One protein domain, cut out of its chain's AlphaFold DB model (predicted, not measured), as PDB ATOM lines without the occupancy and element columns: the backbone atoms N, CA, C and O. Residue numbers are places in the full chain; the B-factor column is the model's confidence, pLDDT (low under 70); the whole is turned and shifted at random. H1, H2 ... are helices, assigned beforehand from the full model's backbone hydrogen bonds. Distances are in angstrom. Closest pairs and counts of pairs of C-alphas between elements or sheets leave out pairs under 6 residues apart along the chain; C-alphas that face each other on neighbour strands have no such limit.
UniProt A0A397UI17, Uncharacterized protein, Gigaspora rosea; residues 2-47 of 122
ATOM      1  N   ALA A   2     -60.752 -29.380  26.514       52.66
ATOM      2  CA  ALA A   2     -60.890 -30.552  27.398       52.66
ATOM      3  C   ALA A   2     -59.825 -30.614  28.515       52.66
ATOM      4  O   ALA A   2     -59.644 -31.649  29.148       52.66
ATOM      5  N   ILE A   3     -59.081 -29.521  28.704       50.44
ATOM      6  CA  ILE A   3     -57.964 -29.427  29.652       50.44
ATOM      7  C   ILE A   3     -58.471 -29.051  31.057       50.44
ATOM      8  O   ILE A   3     -57.863 -29.449  32.044       50.44
ATOM      9  N   ASP A   4     -59.622 -28.378  31.162       53.47
ATOM     10  CA  ASP A   4     -60.115 -27.841  32.439       53.47
ATOM     11  C   ASP A   4     -60.657 -28.912  33.406       53.47
ATOM     12  O   ASP A   4     -60.608 -28.717  34.616       53.47
ATOM     13  N   GLU A   5     -61.115 -30.071  32.918       54.78
ATOM     14  CA  GLU A   5     -61.706 -31.124  33.773       54.78
ATOM     15  C   GLU A   5     -60.686 -32.153  34.294       54.78
ATOM     16  O   GLU A   5     -61.017 -32.997  35.124       54.78
ATOM     17  N   LYS A   6     -59.434 -32.097  33.820       51.84
ATOM     18  CA  LYS A   6     -58.375 -33.076  34.132       51.84
ATOM     19  C   LYS A   6     -57.097 -32.434  34.671       51.84
ATOM     20  O   LYS A   6     -56.016 -33.008  34.551       51.84
ATOM     21  N   ASN A   7     -57.214 -31.251  35.269       55.88
ATOM     22  CA  ASN A   7     -56.102 -30.563  35.915       55.88
ATOM     23  C   ASN A   7     -55.784 -31.222  37.273       55.88
ATOM     24  O   ASN A   7     -56.053 -30.657  38.329       55.88
ATOM     25  N   ASN A   8     -55.291 -32.465  37.239       73.31
ATOM     26  CA  ASN A   8     -54.740 -33.127  38.415       73.31
ATOM     27  C   ASN A   8     -53.255 -32.753  38.510       73.31
ATOM     28  O   ASN A   8     -52.431 -33.256  37.741       73.31
ATOM     29  N   GLU A   9     -52.935 -31.858  39.441       77.50
ATOM     30  CA  GLU A   9     -51.573 -31.423  39.760       77.50
ATOM     31  C   GLU A   9     -50.621 -32.614  39.963       77.50
ATOM     32  O   GLU A   9     -49.503 -32.606  39.447       77.50
ATOM     33  N   GLU A  10     -51.098 -33.698  40.584       73.56
ATOM     34  CA  GLU A  10     -50.328 -34.933  40.764       73.56
ATOM     35  C   GLU A  10     -49.918 -35.556  39.422       73.56
ATOM     36  O   GLU A  10     -48.773 -35.969  39.233       73.56
ATOM     37  N   SER A  11     -50.844 -35.607  38.459       76.19
ATOM     38  CA  SER A  11     -50.595 -36.185  37.131       76.19
ATOM     39  C   SER A  11     -49.620 -35.329  36.324       76.19
ATOM     40  O   SER A  11     -48.795 -35.859  35.580       76.19
ATOM     41  N   PHE A  12     -49.676 -34.005  36.496       83.88
ATOM     42  CA  PHE A  12     -48.706 -33.088  35.906       83.88
ATOM     43  C   PHE A  12     -47.300 -33.301  36.480       83.88
ATOM     44  O   PHE A  12     -46.332 -33.378  35.721       83.88
ATOM     45  N   LEU A  13     -47.179 -33.428  37.804       81.38
ATOM     46  CA  LEU A  13     -45.900 -33.672  38.472       81.38
ATOM     47  C   LEU A  13     -45.300 -35.026  38.080       81.38
ATOM     48  O   LEU A  13     -44.100 -35.095  37.811       81.38
ATOM     49  N   LEU A  14     -46.129 -36.071  37.980       80.50
ATOM     50  CA  LEU A  14     -45.701 -37.398  37.535       80.50
ATOM     51  C   LEU A  14     -45.141 -37.357  36.106       80.50
ATOM     52  O   LEU A  14     -44.005 -37.770  35.883       80.50
ATOM     53  N   LEU A  15     -45.890 -36.775  35.165       85.44
ATOM     54  CA  LEU A  15     -45.452 -36.642  33.774       85.44
ATOM     55  C   LEU A  15     -44.166 -35.808  33.666       85.44
ATOM     56  O   LEU A  15     -43.259 -36.128  32.897       85.44
ATOM     57  N   ARG A  16     -44.057 -34.734  34.455       86.62
ATOM     58  CA  ARG A  16     -42.848 -33.906  34.502       86.62
ATOM     59  C   ARG A  16     -41.639 -34.700  35.008       86.62
ATOM     60  O   ARG A  16     -40.546 -34.514  34.476       86.62
ATOM     61  N   ALA A  17     -41.820 -35.563  36.008       84.12
ATOM     62  CA  ALA A  17     -40.765 -36.430  36.525       84.12
ATOM     63  C   ALA A  17     -40.332 -37.487  35.496       84.12
ATOM     64  O   ALA A  17     -39.131 -37.666  35.295       84.12
ATOM     65  N   GLU A  18     -41.280 -38.118  34.792       85.75
ATOM     66  CA  GLU A  18     -40.989 -39.063  33.702       85.75
ATOM     67  C   GLU A  18     -40.162 -38.407  32.594       85.75
ATOM     68  O   GLU A  18     -39.090 -38.904  32.251       85.75
ATOM     69  N   ILE A  19     -40.598 -37.243  32.102       89.12
ATOM     70  CA  ILE A  19     -39.886 -36.505  31.048       89.12
ATOM     71  C   ILE A  19     -38.463 -36.138  31.496       89.12
ATOM     72  O   ILE A  19     -37.514 -36.271  30.724       89.12
ATOM     73  N   LEU A  20     -38.285 -35.684  32.743       86.06
ATOM     74  CA  LEU A  20     -36.960 -35.369  33.291       86.06
ATOM     75  C   LEU A  20     -36.051 -36.607  33.337       86.06
ATOM     76  O   LEU A  20     -34.890 -36.520  32.931       86.06
ATOM     77  N   SER A  21     -36.591 -37.748  33.770       85.25
ATOM     78  CA  SER A  21     -35.912 -39.050  33.776       85.25
ATOM     79  C   SER A  21     -35.485 -39.470  32.368       85.25
ATOM     80  O   SER A  21     -34.330 -39.842  32.146       85.25
ATOM     81  N   GLU A  22     -36.379 -39.354  31.384       89.19
ATOM     82  CA  GLU A  22     -36.079 -39.713  30.000       89.19
ATOM     83  C   GLU A  22     -34.966 -38.844  29.415       89.19
ATOM     84  O   GLU A  22     -34.050 -39.367  28.771       89.19
ATOM     85  N   ILE A  23     -35.004 -37.533  29.677       87.00
ATOM     86  CA  ILE A  23     -33.955 -36.600  29.258       87.00
ATOM     87  C   ILE A  23     -32.612 -36.984  29.892       87.00
ATOM     88  O   ILE A  23     -31.589 -37.018  29.203       87.00
ATOM     89  N   GLU A  24     -32.592 -37.294  31.189       81.94
ATOM     90  CA  GLU A  24     -31.365 -37.647  31.906       81.94
ATOM     91  C   GLU A  24     -30.761 -38.984  31.444       81.94
ATOM     92  O   GLU A  24     -29.536 -39.103  31.299       81.94
ATOM     93  N   LEU A  25     -31.606 -39.988  31.210       83.81
ATOM     94  CA  LEU A  25     -31.168 -41.329  30.835       83.81
ATOM     95  C   LEU A  25     -30.772 -41.422  29.358       83.81
ATOM     96  O   LEU A  25     -29.761 -42.057  29.054       83.81
ATOM     97  N   HIS A  26     -31.523 -40.780  28.456       86.19
ATOM     98  CA  HIS A  26     -31.405 -41.020  27.012       86.19
ATOM     99  C   HIS A  26     -30.857 -39.836  26.209       86.19
ATOM    100  O   HIS A  26     -30.288 -40.052  25.139       86.19
ATOM    101  N   LEU A  27     -31.008 -38.596  26.685       84.25
ATOM    102  CA  LEU A  27     -30.664 -37.400  25.901       84.25
ATOM    103  C   LEU A  27     -29.385 -36.693  26.373       84.25
ATOM    104  O   LEU A  27     -28.851 -35.864  25.637       84.25
ATOM    105  N   MET A  28     -28.860 -37.023  27.560       84.19
ATOM    106  CA  MET A  28     -27.665 -36.380  28.118       84.19
ATOM    107  C   MET A  28     -26.448 -37.301  28.215       84.19
ATOM    108  O   MET A  28     -26.478 -38.380  28.805       84.19
ATOM    109  N   LEU A  29     -25.308 -36.810  27.723       86.12
ATOM    110  CA  LEU A  29     -24.012 -37.454  27.923       86.12
ATOM    111  C   LEU A  29     -23.568 -37.332  29.392       86.12
ATOM    112  O   LEU A  29     -23.878 -36.336  30.055       86.12
ATOM    113  N   PRO A  30     -22.753 -38.271  29.919       83.44
ATOM    114  CA  PRO A  30     -22.357 -38.265  31.329       83.44
ATOM    115  C   PRO A  30     -21.730 -36.952  31.815       83.44
ATOM    116  O   PRO A  30     -21.873 -36.591  32.981       83.44
ATOM    117  N   TYR A  31     -21.027 -36.220  30.946       85.25
ATOM    118  CA  TYR A  31     -20.434 -34.930  31.305       85.25
ATOM    119  C   TYR A  31     -21.444 -33.774  31.330       85.25
ATOM    120  O   TYR A  31     -21.201 -32.805  32.045       85.25
ATOM    121  N   GLN A  32     -22.552 -33.865  30.584       83.69
ATOM    122  CA  GLN A  32     -23.644 -32.886  30.608       83.69
ATOM    123  C   GLN A  32     -24.455 -33.028  31.896       83.69
ATOM    124  O   GLN A  32     -24.727 -32.024  32.539       83.69
ATOM    125  N   ARG A  33     -24.707 -34.257  32.364       80.31
ATOM    126  CA  ARG A  33     -25.364 -34.494  33.666       80.31
ATOM    127  C   ARG A  33     -24.616 -33.883  34.851       80.31
ATOM    128  O   ARG A  33     -25.216 -33.436  35.816       80.31
ATOM    129  N   ARG A  34     -23.282 -33.823  34.776       80.19
ATOM    130  CA  ARG A  34     -22.433 -33.223  35.822       80.19
ATOM    131  C   ARG A  34     -22.382 -31.690  35.769       80.19
ATOM    132  O   ARG A  34     -21.742 -31.071  36.620       80.19
ATOM    133  N   LYS A  35     -23.003 -31.055  34.769       85.19
ATOM    134  CA  LYS A  35     -23.085 -29.594  34.669       85.19
ATOM    135  C   LYS A  35     -24.177 -29.088  35.609       85.19
ATOM    136  O   LYS A  35     -25.354 -29.094  35.267       85.19
ATOM    137  N   LYS A  36     -23.760 -28.570  36.769       79.88
ATOM    138  CA  LYS A  36     -24.657 -28.013  37.804       79.88
ATOM    139  C   LYS A  36     -25.591 -26.898  37.312       79.88
ATOM    140  O   LYS A  36     -26.578 -26.597  37.962       79.88
ATOM    141  N   ASN A  37     -25.272 -26.255  36.190       83.88
ATOM    142  CA  ASN A  37     -26.093 -25.207  35.586       83.88
ATOM    143  C   ASN A  37     -27.173 -25.734  34.625       83.88
ATOM    144  O   ASN A  37     -27.972 -24.936  34.151       83.88
ATOM    145  N   TRP A  38     -27.158 -27.023  34.270       79.62
ATOM    146  CA  TRP A  38     -28.088 -27.615  33.297       79.62
ATOM    147  C   TRP A  38     -29.176 -28.449  33.962       79.62
ATOM    148  O   TRP A  38     -30.284 -28.519  33.438       79.62
ATOM    149  N   PHE A  39     -28.880 -29.044  35.119       76.25
ATOM    150  CA  PHE A  39     -29.853 -29.804  35.888       76.25
ATOM    151  C   PHE A  39     -29.780 -29.426  37.369       76.25
ATOM    152  O   PHE A  39     -28.673 -29.310  37.907       76.25
ATOM    153  N   PRO A  40     -30.926 -29.207  38.032       75.12
ATOM    154  CA  PRO A  40     -30.945 -28.952  39.462       75.12
ATOM    155  C   PRO A  40     -30.495 -30.204  40.226       75.12
ATOM    156  O   PRO A  40     -30.941 -31.311  39.949       75.12
ATOM    157  N   GLU A  41     -29.622 -30.008  41.214       76.81
ATOM    158  CA  GLU A  41     -29.183 -31.071  42.132       76.81
ATOM    159  C   GLU A  41     -30.276 -31.404  43.167       76.81
ATOM    160  O   GLU A  41     -30.326 -32.510  43.691       76.81
ATOM    161  N   ILE A  42     -31.170 -30.445  43.440       79.62
ATOM    162  CA  ILE A  42     -32.279 -30.553  44.394       79.62
ATOM    163  C   ILE A  42     -33.546 -30.006  43.733       79.62
ATOM    164  O   ILE A  42     -33.537 -28.903  43.182       79.62
ATOM    165  N   LEU A  43     -34.641 -30.759  43.823       79.75
ATOM    166  CA  LEU A  43     -35.970 -30.332  43.398       79.75
ATOM    167  C   LEU A  43     -36.829 -30.046  44.633       79.75
ATOM    168  O   LEU A  43     -36.972 -30.905  45.501       79.75
ATOM    169  N   TYR A  44     -37.400 -28.845  44.700       81.25
ATOM    170  CA  TYR A  44     -38.342 -28.465  45.749       81.25
ATOM    171  C   TYR A  44     -39.767 -28.641  45.235       81.25
ATOM    172  O   TYR A  44     -40.110 -28.096  44.185       81.25
ATOM    173  N   TYR A  45     -40.579 -29.373  45.991       77.88
ATOM    174  CA  TYR A  45     -42.002 -29.542  45.729       77.88
ATOM    175  C   TYR A  45     -42.788 -29.304  47.009       77.88
ATOM    176  O   TYR A  45     -42.351 -29.678  48.099       77.88
ATOM    177  N   GLU A  46     -43.943 -28.672  46.855       81.00
ATOM    178  CA  GLU A  46     -44.956 -28.627  47.895       81.00
ATOM    179  C   GLU A  46     -45.799 -29.900  47.791       81.00
ATOM    180  O   GLU A  46     -46.103 -30.362  46.694       81.00
ATOM    181  N   ALA A  47     -46.115 -30.501  48.931       78.31
ATOM    182  CA  ALA A  47     -46.956 -31.685  49.002       78.31
ATOM    183  C   ALA A  47     -47.861 -31.568  50.225       78.31
ATOM    184  O   ALA A  47     -47.437 -31.071  51.276       78.31
TER     185      ALA A  47
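Overview. This is residues 2 to 47 of the 122 residues of an uncharacterized protein of Gigaspora rosea (UniProt A0A397UI17). One long helix, H1, makes most of the length; past its last residue, Leu 27, the backbone turns through the short helix H2, and residues 34 to 47 fold back loosely on one side of H1 as a stretch with no named element. Residues 2 to 9 stick out at the other end. The printed part has 46 residues, 23 of them in the two named helices, H1 then H2, with no named strand: all helix by class. It is flat, spanning 41 by 22 by 12 A, and only just loose, close to extended, with a radius of gyration of the C-alphas of 13.7 A.

Along the chain. Find C-alpha 9 at (-51.573, -31.423, 39.760); from there H1, residues 9 to 27, runs 25.8 A to C-alpha 27 at (-30.664, -37.400, 25.901). H2, residues 30 to 33, ends at C-alpha 33, (-25.364, -34.494, 33.666).

Arrangement. A tight link joins H1 to H2. They are close but not clearly touching; their closest C-alphas, of Glu 24 and Arg 33, are 7.0 A apart. Every O i to N i+4 pair in H1 is within hydrogen-bond range; H2 is too short for such a pair.

Size, cuts and confidence. The two farthest C-alphas, of Glu 5 and Tyr 31, are 41.5 A apart. The printed part has no cut. Look for pLDDT under 70 at residues 2 to 7.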